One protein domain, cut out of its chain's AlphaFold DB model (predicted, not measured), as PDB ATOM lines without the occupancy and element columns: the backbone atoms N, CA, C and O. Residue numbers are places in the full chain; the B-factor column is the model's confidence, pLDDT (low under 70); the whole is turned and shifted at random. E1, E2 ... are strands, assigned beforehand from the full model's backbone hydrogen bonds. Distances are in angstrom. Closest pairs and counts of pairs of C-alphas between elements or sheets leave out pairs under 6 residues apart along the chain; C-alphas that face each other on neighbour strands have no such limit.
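AT A GLANCE: This is residues 32 to 102 and 178 to 200 of the 200 residues of an uncharacterized protein of Acidobacteria bacterium (UniProt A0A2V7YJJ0). A strongly twisted, curled sheet of five strands has a smaller three-stranded sheet opposite one face, the two only partly and loosely face to face. The long link 38 to 48 passes from the small sheet to the large one. The printed part has 94 residues with eight named strands, E1 to E8 in order, and no named helix: the class is all strand. Both sheets are antiparallel, in the orders E5 E4 E3 E2 E6 and E1 E8 E7. The whole is compact, with a radius of gyration of the C-alphas of 12.5 A, and rounded, spanning 32 by 30 by 22 A.

IN THESE COORDINATES: Start in the large sheet: E2 is residues 49 to 53, E3 56 to 63, E4 72 to 79, E5 85 to 91 and E6 98 to 100. Find C-alpha 72 at (117.268, 183.489, 127.176); from there E4 runs 20.6 A to C-alpha 79. In the small sheet, E1 is residues 34 to 37, beginning at (126.678, 186.601, 102.075), E7 182 to 189, 21.9 A long, and E8 192 to 199, 23.3 A long, ending at (123.173, 178.266, 98.956).

HOW THE PARTS SIT: E2 E3 E4 E5 form a meander, each strand the antiparallel neighbour of the one before. Look at N 61 and O 51 for E3 and E2, 2.9 A, and at N 76 and O 62 for E4 and E3, 2.8 A. E3 bends by 76 degrees at residue 59. N 88 and O 75 of hairpin E4 and E5 are within hydrogen-bond range, 2.8 A apart. At E2's other side, N 99 and O 52 of E6 and E2 are 2.8 A apart. Edge strands E5 and E6 are only just apart, closest C-alphas 8.0 A. In the small sheet, N 185 and O 196 of hairpin E7 and E8 are 2.9 A apart, and N 195 and O 36 of E8 and E1 2.8 A. E2 and E7 are near each other, with 5 pairs of C-alphas within 10 A; E4 and E8 are apart.

THE WHOLE: The C-alphas of Gln 95 and Ser 190, the two farthest apart, are 36.6 A from each other. Residues 103 to 177 are not printed; C-alphas 102 and 178 are 7.0 A apart across this cut. Of the links printed whole, E1 to E2 is long. No printed residue is under pLDDT 70.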
ATOM      1  N   PRO A  32     130.531 183.114  98.221       96.19
ATOM      2  CA  PRO A  32     129.469 183.176  99.216       96.19
ATOM      3  C   PRO A  32     128.327 184.074  98.723       96.19
ATOM      4  O   PRO A  32     128.554 185.090  98.066       96.19
ATOM      5  N   LYS A  33     127.088 183.727  99.079       96.31
ATOM      6  CA  LYS A  33     125.923 184.602  98.897       96.31
ATOM      7  C   LYS A  33     125.992 185.805  99.836       96.31
ATOM      8  O   LYS A  33     125.630 186.905  99.433       96.31
ATOM      9  N   LEU A  34     126.457 185.576 101.063       96.88
ATOM     10  CA  LEU A  34     126.678 186.601 102.075       96.88
ATOM     11  C   LEU A  34     128.005 186.338 102.785       96.88
ATOM     12  O   LEU A  34     128.293 185.203 103.160       96.88
ATOM     13  N   ALA A  35     128.782 187.395 103.001       95.56
ATOM     14  CA  ALA A  35     129.968 187.392 103.846       95.56
ATOM     15  C   ALA A  35     129.908 188.629 104.744       95.56
ATOM     16  O   ALA A  35     129.908 189.751 104.240       95.56
ATOM     17  N   THR A  36     129.819 188.441 106.059       96.00
ATOM     18  CA  THR A  36     129.711 189.561 106.999       96.00
ATOM     19  C   THR A  36     130.412 189.269 108.315       96.00
ATOM     20  O   THR A  36     130.316 188.169 108.861       96.00
ATOM     21  N   THR A  37     131.083 190.277 108.866       95.88
ATOM     22  CA  THR A  37     131.602 190.229 110.235       95.88
ATOM     23  C   THR A  37     130.447 190.408 111.210       95.88
ATOM     24  O   THR A  37     129.668 191.352 111.093       95.88
ATOM     25  N   ILE A  38     130.324 189.505 112.175       96.31
ATOM     26  CA  ILE A  38     129.297 189.547 113.213       96.31
ATOM     27  C   ILE A  38     129.622 190.701 114.169       96.31
ATOM     28  O   ILE A  38     130.711 190.754 114.749       96.31
ATOM     29  N   GLY A  39     128.687 191.635 114.335       93.44
ATOM     30  CA  GLY A  39     128.861 192.809 115.188       93.44
ATOM     31  C   GLY A  39     129.205 192.428 116.630       93.44
ATOM     32  O   GLY A  39     128.681 191.460 117.166       93.44
ATOM     33  N   ASN A  40     130.097 193.188 117.270       89.00
ATOM     34  CA  ASN A  40     130.532 192.979 118.663       89.00
ATOM     35  C   ASN A  40     131.177 191.611 118.969       89.00
ATOM     36  O   ASN A  40     131.402 191.292 120.132       89.00
ATOM     37  N   SER A  41     131.525 190.817 117.954       94.31
ATOM     38  CA  SER A  41     132.094 189.478 118.149       94.31
ATOM     39  C   SER A  41     133.621 189.454 118.326       94.31
ATOM     40  O   SER A  41     134.202 188.385 118.505       94.31
ATOM     41  N   ALA A  42     134.290 190.613 118.301       92.25
ATOM     42  CA  ALA A  42     135.748 190.721 118.445       92.25
ATOM     43  C   ALA A  42     136.271 190.102 119.755       92.25
ATOM     44  O   ALA A  42     137.347 189.508 119.789       92.25
ATOM     45  N   THR A  43     135.488 190.197 120.831       90.06
ATOM     46  CA  THR A  43     135.828 189.670 122.161       90.06
ATOM     47  C   THR A  43     135.320 188.248 122.396       90.06
ATOM     48  O   THR A  43     135.513 187.698 123.480       90.06
ATOM     49  N   TRP A  44     134.670 187.624 121.412       90.94
ATOM     50  CA  TRP A  44     134.113 186.283 121.560       90.94
ATOM     51  C   TRP A  44     135.191 185.225 121.344       90.94
ATOM     52  O   TRP A  44     135.709 185.052 120.239       90.94
ATOM     53  N   TYR A  45     135.512 184.493 122.410       82.81
ATOM     54  CA  TYR A  45     136.527 183.438 122.364       82.81
ATOM     55  C   TYR A  45     135.968 182.062 121.995       82.81
ATOM     56  O   TYR A  45     136.692 181.272 121.396       82.81
ATOM     57  N   GLY A  46     134.703 181.787 122.326       85.94
ATOM     58  CA  GLY A  46     134.021 180.539 121.977       85.94
ATOM     59  C   GLY A  46     133.404 180.564 120.578       85.94
ATOM     60  O   GLY A  46     133.147 181.637 120.028       85.94
ATOM     61  N   HIS A  47     133.144 179.379 120.022       89.25
ATOM     62  CA  HIS A  47     132.415 179.233 118.762       89.25
ATOM     63  C   HIS A  47     130.957 179.675 118.958       89.25
ATOM     64  O   HIS A  47     130.270 179.099 119.806       89.25
ATOM     65  N   PRO A  48     130.466 180.680 118.212       93.00
ATOM     66  CA  PRO A  48     129.065 181.054 118.289       93.00
ATOM     67  C   PRO A  48     128.194 179.969 117.652       93.00
ATOM     68  O   PRO A  48     128.603 179.291 116.707       93.00
ATOM     69  N   GLN A  49     126.971 179.819 118.152       93.62
ATOM     70  CA  GLN A  49     126.018 178.845 117.623       93.62
ATOM     71  C   GLN A  49     125.043 179.521 116.659       93.62
ATOM     72  O   GLN A  49     124.457 180.554 116.978       93.62
ATOM     73  N   LEU A  50     124.839 178.917 115.488       96.69
ATOM     74  CA  LEU A  50     123.860 179.382 114.509       96.69
ATOM     75  C   LEU A  50     122.524 178.676 114.713       96.69
ATOM     76  O   LEU A  50     122.469 177.450 114.854       96.69
ATOM     77  N   VAL A  51     121.437 179.443 114.683       96.25
ATOM     78  CA  VAL A  51     120.072 178.909 114.669       96.25
ATOM     79  C   VAL A  51     119.225 179.618 113.610       96.25
ATOM     80  O   VAL A  51     119.402 180.805 113.337       96.25
ATOM     81  N   ALA A  52     118.281 178.889 113.021       95.81
ATOM     82  CA  ALA A  52     117.272 179.412 112.103       95.81
ATOM     83  C   ALA A  52     115.870 179.232 112.694       95.81
ATOM     84  O   ALA A  52     115.651 178.380 113.556       95.81
ATOM     85  N   SER A  53     114.907 180.020 112.225       94.44
ATOM     86  CA  SER A  53     113.495 179.880 112.583       94.44
ATOM     87  C   SER A  53     112.664 179.784 111.315       94.44
ATOM     88  O   SER A  53     112.735 180.663 110.464       94.44
ATOM     89  N   ALA A  54     111.801 178.773 111.214       90.25
ATOM     90  CA  ALA A  54     110.873 178.657 110.085       90.25
ATOM     91  C   ALA A  54     109.883 179.839 109.995       90.25
ATOM     92  O   ALA A  54     109.286 180.067 108.950       90.25
ATOM     93  N   ARG A  55     109.703 180.591 111.092       92.81
ATOM     94  CA  ARG A  55     108.851 181.793 111.135       92.81
ATOM     95  C   ARG A  55     109.536 183.043 110.584       92.81
ATOM     96  O   ARG A  55     108.853 184.022 110.321       92.81
ATOM     97  N   ASP A  56     110.859 183.021 110.465       93.94
ATOM     98  CA  ASP A  56     111.667 184.131 109.962       93.94
ATOM     99  C   ASP A  56     112.691 183.572 108.970       93.94
ATOM    100  O   ASP A  56     113.873 183.442 109.302       93.94
ATOM    101  N   PRO A  57     112.230 183.141 107.778       91.69
ATOM    102  CA  PRO A  57     113.098 182.493 106.813       91.69
ATOM    103  C   PRO A  57     114.208 183.438 106.362       91.69
ATOM    104  O   PRO A  57     115.313 182.982 106.122       91.69
ATOM    105  N   GLU A  58     113.994 184.743 106.295       93.94
ATOM    106  CA  GLU A  58     115.013 185.657 105.770       93.94
ATOM    107  C   GLU A  58     116.137 185.970 106.768       93.94
ATOM    108  O   GLU A  58     116.984 186.812 106.480       93.94
ATOM    109  N   ALA A  59     116.208 185.280 107.913       96.75
ATOM    110  CA  ALA A  59     117.232 185.520 108.919       96.75
ATOM    111  C   ALA A  59     117.937 184.271 109.442       96.75
ATOM    112  O   ALA A  59     117.383 183.172 109.537       96.75
ATOM    113  N   ILE A  60     119.165 184.501 109.897       97.25
ATOM    114  CA  ILE A  60     119.922 183.591 110.754       97.25
ATOM    115  C   ILE A  60     120.213 184.315 112.063       97.25
ATOM    116  O   ILE A  60     120.446 185.521 112.097       97.25
ATOM    117  N   TYR A  61     120.194 183.568 113.158       97.19
ATOM    118  CA  TYR A  61     120.459 184.082 114.489       97.19
ATOM    119  C   TYR A  61     121.779 183.502 114.983       97.19
ATOM    120  O   TYR A  61     121.943 182.284 115.064       97.19
ATOM    121  N   VAL A  62     122.713 184.384 115.317       96.94
ATOM    122  CA  VAL A  62     124.019 184.032 115.870       96.94
ATOM    123  C   VAL A  62     123.961 184.200 117.377       96.94
ATOM    124  O   VAL A  62     123.852 185.321 117.868       96.94
ATOM    125  N   ILE A  63     124.012 183.099 118.116       94.81
ATOM    126  CA  ILE A  63     124.021 183.109 119.577       94.81
ATOM    127  C   ILE A  63     125.422 183.480 120.057       94.81
ATOM    128  O   ILE A  63     126.402 182.827 119.684       94.81
ATOM    129  N   ALA A  64     125.505 184.511 120.895       91.62
ATOM    130  CA  ALA A  64     126.753 184.897 121.536       91.62
ATOM    131  C   ALA A  64     127.217 183.782 122.492       91.62
ATOM    132  O   ALA A  64     126.386 183.228 123.213       91.62
ATOM    133  N   PRO A  65     128.525 183.476 122.579       87.25
ATOM    134  CA  PRO A  65     129.064 182.462 123.490       87.25
ATOM    135  C   PRO A  65     129.093 182.923 124.966       87.25
ATOM    136  O   PRO A  65     129.948 182.504 125.744       87.25
ATOM    137  N   GLU A  66     128.182 183.814 125.356       81.56
ATOM    138  CA  GLU A  66     128.017 184.317 126.718       81.56
ATOM    139  C   GLU A  66     127.146 183.368 127.552       81.56
ATOM    140  O   GLU A  66     126.317 182.624 127.023       81.56
ATOM    141  N   ALA A  67     127.304 183.408 128.880       73.06
ATOM    142  CA  ALA A  67     126.465 182.619 129.774       73.06
ATOM    143  C   ALA A  67     124.988 183.043 129.629       73.06
ATOM    144  O   ALA A  67     124.675 184.233 129.777       73.06
ATOM    145  N   PRO A  68     124.064 182.105 129.359       80.06
ATOM    146  CA  PRO A  68     122.659 182.442 129.224       80.06
ATOM    147  C   PRO A  68     122.066 182.898 130.553       80.06
ATOM    148  O   PRO A  68     122.507 182.499 131.634       80.06
ATOM    149  N   ARG A  69     120.997 183.691 130.470       83.81
ATOM    150  CA  ARG A  69     120.117 183.947 131.613       83.81
ATOM    151  C   ARG A  69     118.909 183.033 131.478       83.81
ATOM    152  O   ARG A  69     118.009 183.316 130.688       83.81
ATOM    153  N   GLU A  70     118.921 181.930 132.220       87.00
ATOM    154  CA  GLU A  70     117.914 180.864 132.128       87.00
ATOM    155  C   GLU A  70     117.820 180.299 130.698       87.00
ATOM    156  O   GLU A  70     118.783 179.735 130.186       87.00
ATOM    157  N   ASN A  71     116.671 180.461 130.036       87.69
ATOM    158  CA  ASN A  71     116.427 180.019 128.668       87.69
ATOM    159  C   ASN A  71     116.616 181.130 127.623       87.69
ATOM    160  O   ASN A  71     116.292 180.916 126.455       87.69
ATOM    161  N   ARG A  72     117.098 182.312 128.029       90.75
ATOM    162  CA  ARG A  72     117.268 183.489 127.176       90.75
ATOM    163  C   ARG A  72     118.734 183.683 126.814       90.75
ATOM    164  O   ARG A  72     119.589 183.865 127.680       90.75
ATOM    165  N   PHE A  73     118.987 183.700 125.516       92.69
ATOM    166  CA  PHE A  73     120.318 183.757 124.934       92.69
ATOM    167  C   PHE A  73     120.468 185.064 124.153       92.69
ATOM    168  O   PHE A  73     119.650 185.326 123.260       92.69
ATOM    169  N   PRO A  74     121.473 185.900 124.469       93.00
ATOM    170  CA  PRO A  74     121.847 187.020 123.620       93.00
ATOM    171  C   PRO A  74     122.201 186.511 122.224       93.00
ATOM    172  O   PRO A  74     122.956 185.550 122.066       93.00
ATOM    173  N   ALA A  75     121.634 187.144 121.206       95.06
ATOM    174  CA  ALA A  75     121.863 186.758 119.829       95.06
ATOM    175  C   ALA A  75     121.906 187.978 118.912       95.06
ATOM    176  O   ALA A  75     121.427 189.064 119.241       95.06
ATOM    177  N   ILE A  76     122.451 187.777 117.724       96.75
ATOM    178  CA  ILE A  76     122.446 188.755 116.645       96.75
ATOM    179  C   ILE A  76     121.617 188.156 115.519       96.75
ATOM    180  O   ILE A  76     121.971 187.114 114.971       96.75
ATOM    181  N   ARG A  77     120.492 188.797 115.194       97.38
ATOM    182  CA  ARG A  77     119.738 188.495 113.975       97.38
ATOM    183  C   ARG A  77     120.504 189.102 112.808       97.38
ATOM    184  O   ARG A  77     120.760 190.303 112.830       97.38
ATOM    185  N   ILE A  78     120.823 188.290 111.812       98.12
ATOM    186  CA  ILE A  78     121.442 188.704 110.556       98.12
ATOM    187  C   ILE A  78     120.453 188.409 109.438       98.12
ATOM    188  O   ILE A  78     120.015 187.266 109.290       98.12
ATOM    189  N   ASP A  79     120.090 189.435 108.678       97.62
ATOM    190  CA  ASP A  79     119.273 189.272 107.483       97.62
ATOM    191  C   ASP A  79     120.103 188.637 106.362       97.62
ATOM    192  O   ASP A  79     121.212 189.074 106.051       97.62
ATOM    193  N   THR A  80     119.588 187.563 105.775       95.56
ATOM    194  CA  THR A  80     120.311 186.783 104.764       95.56
ATOM    195  C   THR A  80     120.336 187.456 103.391       95.56
ATOM    196  O   THR A  80     121.121 187.042 102.535       95.56
ATOM    197  N   THR A  81     119.528 188.502 103.183       93.75
ATOM    198  CA  THR A  81     119.463 189.240 101.916       93.75
ATOM    199  C   THR A  81     120.556 190.296 101.815       93.75
ATOM    200  O   THR A  81     121.231 190.375 100.789       93.75
ATOM    201  N   ASP A  82     120.732 191.101 102.865       93.94
ATOM    202  CA  ASP A  82     121.615 192.275 102.853       93.94
ATOM    203  C   ASP A  82     122.698 192.263 103.945       93.94
ATOM    204  O   ASP A  82     123.584 193.117 103.946       93.94
ATOM    205  N   GLY A  83     122.666 191.291 104.861       96.50
ATOM    206  CA  GLY A  83     123.610 191.197 105.972       96.50
ATOM    207  C   GLY A  83     123.354 192.192 107.100       96.50
ATOM    208  O   GLY A  83     124.193 192.304 107.996       96.50
ATOM    209  N   SER A  84     122.228 192.912 107.087       97.44
ATOM    210  CA  SER A  84     121.854 193.830 108.159       97.44
ATOM    211  C   SER A  84     121.715 193.085 109.487       97.44
ATOM    212  O   SER A  84     121.233 191.952 109.556       97.44
ATOM    213  N   GLN A  85     122.188 193.714 110.565       97.88
ATOM    214  CA  GLN A  85     122.332 193.057 111.862       97.88
ATOM    215  C   GLN A  85     121.547 193.782 112.944       97.88
ATOM    216  O   GLN A  85     121.547 195.012 113.025       97.88
ATOM    217  N   ARG A  86     120.913 193.010 113.826       96.88
ATOM    218  CA  ARG A  86     120.191 193.531 114.985       96.88
ATOM    219  C   ARG A  86     120.433 192.663 116.210       96.88
ATOM    220  O   ARG A  86     120.161 191.464 116.194       96.88
ATOM    221  N   ASN A  87     120.857 193.297 117.301       95.25
ATOM    222  CA  ASN A  87     120.923 192.648 118.607       95.25
ATOM    223  C   ASN A  87     119.519 192.216 119.049       95.25
ATOM    224  O   ASN A  87     118.561 192.991 118.981       95.25
ATOM    225  N   THR A  88     119.404 190.979 119.508       94.50
ATOM    226  CA  THR A  88     118.152 190.370 119.948       94.50
ATOM    227  C   THR A  88     118.403 189.383 121.086       94.50
ATOM    228  O   THR A  88     119.536 189.122 121.490       94.50
ATOM    229  N   ILE A  89     117.324 188.842 121.634       93.38
ATOM    230  CA  ILE A  89     117.353 187.774 122.626       93.38
ATOM    231  C   ILE A  89     116.447 186.669 122.108       93.38
ATOM    232  O   ILE A  89     115.282 186.918 121.791       93.38
ATOM    233  N   ILE A  90     116.968 185.450 122.042       93.00
ATOM    234  CA  ILE A  90     116.183 184.279 121.662       93.00
ATOM    235  C   ILE A  90     115.947 183.382 122.870       93.00
ATOM    236  O   ILE A  90     116.796 183.264 123.753       93.00
ATOM    237  N   ALA A  91     114.780 182.744 122.906       91.75
ATOM    238  CA  ALA A  91     114.464 181.739 123.906       91.75
ATOM    239  C   ALA A  91     114.659 180.341 123.308       91.75
ATOM    240  O   ALA A  91     113.993 179.989 122.328       91.75
ATOM    241  N   LEU A  92     115.555 179.543 123.888       88.38
ATOM    242  CA  LEU A  92     115.749 178.142 123.506       88.38
ATOM    243  C   LEU A  92     115.025 177.223 124.490       88.38
ATOM    244  O   LEU A  92     114.902 177.516 125.673       88.38
ATOM    245  N   GLY A  93     114.516 176.104 123.992       85.94
ATOM    246  CA  GLY A  93     113.761 175.138 124.782       85.94
ATOM    247  C   GLY A  93     112.938 174.209 123.889       85.94
ATOM    248  O   GLY A  93     112.899 174.419 122.674       85.94
ATOM    249  N   PRO A  94     112.240 173.215 124.463       85.31
ATOM    250  CA  PRO A  94     111.529 172.188 123.692       85.31
ATOM    251  C   PRO A  94     110.490 172.747 122.710       85.31
ATOM    252  O   PRO A  94     110.296 172.208 121.627       85.31
ATOM    253  N   GLN A  95     109.851 173.860 123.078       87.06
ATOM    254  CA  GLN A  95     108.824 174.540 122.279       87.06
ATOM    255  C   GLN A  95     109.373 175.720 121.462       87.06
ATOM    256  O   GLN A  95     108.610 176.451 120.831       87.06
ATOM    257  N   SER A  96     110.689 175.954 121.489       90.38
ATOM    258  CA  SER A  96     111.302 177.054 120.746       90.38
ATOM    259  C   SER A  96     111.058 176.879 119.242       90.38
ATOM    260  O   SER A  96     111.116 175.747 118.762       90.38
ATOM    261  N   PRO A  97     110.800 177.949 118.469       91.56
ATOM    262  CA  PRO A  97     110.756 177.870 117.010       91.56
ATOM    263  C   PRO A  97     112.159 177.842 116.382       91.56
ATOM    264  O   PRO A  97     112.282 177.558 115.192       91.56
ATOM    265  N   TYR A  98     113.204 178.135 117.164       95.25
ATOM    266  CA  TYR A  98     114.582 178.160 116.693       95.25
ATOM    267  C   TYR A  98     115.154 176.743 116.636       95.25
ATOM    268  O   TYR A  98     114.960 175.926 117.542       95.25
ATOM    269  N   ARG A  99     115.851 176.434 115.548       95.19
ATOM    270  CA  ARG A  99     116.484 175.143 115.291       95.19
ATOM    271  C   ARG A  99     117.964 175.374 114.992       95.19
ATOM    272  O   ARG A  99     118.269 176.253 114.186       95.19
ATOM    273  N   PRO A 100     118.873 174.640 115.650       94.69
ATOM    274  CA  PRO A 100     120.296 174.809 115.423       94.69
ATOM    275  C   PRO A 100     120.692 174.324 114.038       94.69
ATOM    276  O   PRO A 100     120.113 173.374 113.509       94.69
ATOM    277  N   PHE A 101     121.706 174.976 113.481       95.88
ATOM    278  CA  PHE A 101     122.428 174.430 112.346       95.88
ATOM    279  C   PHE A 101     123.140 173.150 112.791       95.88
ATOM    280  O   PHE A 101     123.608 173.046 113.929       95.88
ATOM    281  N   LEU A 102     123.205 172.167 111.899       93.69
ATOM    282  CA  LEU A 102     123.858 170.879 112.147       93.69
ATOM    283  C   LEU A 102     125.143 170.778 111.324       93.69
ATOM    284  O   LEU A 102     125.245 171.479 110.322       93.69
ATOM    285  N   PRO A 178     118.778 173.830 109.062       92.75
ATOM    286  CA  PRO A 178     117.788 172.757 109.164       92.75
ATOM    287  C   PRO A 178     116.721 172.776 108.055       92.75
ATOM    288  O   PRO A 178     116.124 171.739 107.778       92.75
ATOM    289  N   SER A 179     116.473 173.919 107.405       92.19
ATOM    290  CA  SER A 179     115.587 174.015 106.236       92.19
ATOM    291  C   SER A 179     116.228 173.532 104.927       92.19
ATOM    292  O   SER A 179     115.538 173.389 103.919       92.19
ATOM    293  N   GLY A 180     117.540 173.275 104.923       92.00
ATOM    294  CA  GLY A 180     118.286 172.818 103.754       92.00
ATOM    295  C   GLY A 180     118.570 173.906 102.722       92.00
ATOM    296  O   GLY A 180     118.847 173.576 101.574       92.00
ATOM    297  N   ARG A 181     118.482 175.186 103.101       93.31
ATOM    298  CA  ARG A 181     118.687 176.329 102.200       93.31
ATOM    299  C   ARG A 181     120.103 176.892 102.225       93.31
ATOM    300  O   ARG A 181     120.589 177.350 101.194       93.31
ATOM    301  N   TRP A 182     120.750 176.881 103.386       95.75
ATOM    302  CA  TRP A 182     122.070 177.477 103.569       95.75
ATOM    303  C   TRP A 182     123.076 176.466 104.095       95.75
ATOM    304  O   TRP A 182     122.780 175.691 105.002       95.75
ATOM    305  N   ILE A 183     124.294 176.552 103.577       96.88
ATOM    306  CA  ILE A 183     125.502 176.098 104.250       96.88
ATOM    307  C   ILE A 183     126.182 177.337 104.817       96.88
ATOM    308  O   ILE A 183     126.401 178.311 104.101       96.88
ATOM    309  N   ALA A 184     126.483 177.317 106.106       97.06
ATOM    310  CA  ALA A 184     127.119 178.405 106.819       97.06
ATOM    311  C   ALA A 184     128.516 177.990 107.268       97.06
ATOM    312  O   ALA A 184     128.696 176.893 107.794       97.06
ATOM    313  N   ALA A 185     129.489 178.877 107.102       96.12
ATOM    314  CA  ALA A 185     130.814 178.730 107.680       96.12
ATOM    315  C   ALA A 185     131.119 179.905 108.605       96.12
ATOM    316  O   ALA A 185     130.838 181.059 108.270       96.12
ATOM    317  N   LEU A 186     131.724 179.608 109.749       94.94
ATOM    318  CA  LEU A 186     132.227 180.606 110.683       94.94
ATOM    319  C   LEU A 186     133.751 180.639 110.633       94.94
ATOM    320  O   LEU A 186     134.400 179.603 110.654       94.94
ATOM    321  N   SER A 187     134.338 181.828 110.586       92.19
ATOM    322  CA  SER A 187     135.791 181.993 110.674       92.19
ATOM    323  C   SER A 187     136.123 183.100 111.648       92.19
ATOM    324  O   SER A 187     135.539 184.180 111.585       92.19
ATOM    325  N   ARG A 188     137.087 182.864 112.534       88.44
ATOM    326  CA  ARG A 188     137.558 183.890 113.459       88.44
ATOM    327  C   ARG A 188     138.676 184.707 112.819       88.44
ATOM    328  O   ARG A 188     139.588 184.154 112.220       88.44
ATOM    329  N   THR A 189     138.603 186.021 112.974       83.00
ATOM    330  CA  THR A 189     139.635 186.987 112.570       83.00
ATOM    331  C   THR A 189     139.929 187.933 113.735       83.00
ATOM    332  O   THR A 189     139.246 187.894 114.763       83.00
ATOM    333  N   SER A 190     140.905 188.831 113.580       83.31
ATOM    334  CA  SER A 190     141.169 189.893 114.562       83.31
ATOM    335  C   SER A 190     139.991 190.861 114.747       83.31
ATOM    336  O   SER A 190     139.848 191.449 115.815       83.31
ATOM    337  N   ALA A 191     139.119 190.994 113.742       87.00
ATOM    338  CA  ALA A 191     137.908 191.813 113.806       87.00
ATOM    339  C   ALA A 191     136.713 191.094 114.468       87.00
ATOM    340  O   ALA A 191     135.664 191.703 114.668       87.00
ATOM    341  N   GLY A 192     136.862 189.809 114.812       92.44
ATOM    342  CA  GLY A 192     135.801 188.955 115.341       92.44
ATOM    343  C   GLY A 192     135.429 187.807 114.409       92.44
ATOM    344  O   GLY A 192     136.188 187.422 113.513       92.44
ATOM    345  N   TRP A 193     134.257 187.234 114.648       94.88
ATOM    346  CA  TRP A 193     133.705 186.135 113.868       94.88
ATOM    347  C   TRP A 193     133.105 186.647 112.563       94.88
ATOM    348  O   TRP A 193     132.285 187.559 112.551       94.88
ATOM    349  N   THR A 194     133.497 186.032 111.456       95.31
ATOM    350  CA  THR A 194     132.927 186.254 110.128       95.31
ATOM    351  C   THR A 194     132.007 185.093 109.787       95.31
ATOM    352  O   THR A 194     132.395 183.933 109.926       95.31
ATOM    353  N   LEU A 195     130.793 185.416 109.349       96.50
ATOM    354  CA  LEU A 195     129.816 184.478 108.822       96.50
ATOM    355  C   LEU A 195     129.871 184.493 107.295       96.50
ATOM    356  O   LEU A 195     129.718 185.547 106.675       96.50
ATOM    357  N   TYR A 196     130.011 183.312 106.706       96.81
ATOM    358  CA  TYR A 196     129.826 183.073 105.281       96.81
ATOM    359  C   TYR A 196     128.585 182.211 105.069       96.81
ATOM    360  O   TYR A 196     128.451 181.177 105.719       96.81
ATOM    361  N   LEU A 197     127.702 182.606 104.152       97.06
ATOM    362  CA  LEU A 197     126.539 181.818 103.737       97.06
ATOM    363  C   LEU A 197     126.660 181.418 102.273       97.06
ATOM    364  O   LEU A 197     126.909 182.256 101.405       97.06
ATOM    365  N   PHE A 198     126.407 180.147 101.997       96.44
ATOM    366  CA  PHE A 198     126.391 179.550 100.669       96.44
ATOM    367  C   PHE A 198     125.027 178.888 100.443       96.44
ATOM    368  O   PHE A 198     124.533 178.229 101.356       96.44
ATOM    369  N   PRO A 199     124.401 179.011  99.262       93.81
ATOM    370  CA  PRO A 199     123.173 178.266  98.956       93.81
ATOM    371  C   PRO A 199     123.441 176.757  99.040       93.81
ATOM    372  O   PRO A 199     124.455 176.334  98.500       93.81
ATOM    373  N   ALA A 200     122.629 175.950  99.716       87.62
ATOM    374  CA  ALA A 200     122.858 174.498  99.838       87.62
ATOM    375  C   ALA A 200     122.480 173.685  98.583       87.62
ATOM    376  O   ALA A 200     121.919 174.275  97.633       87.62
TER     377      ALA A 200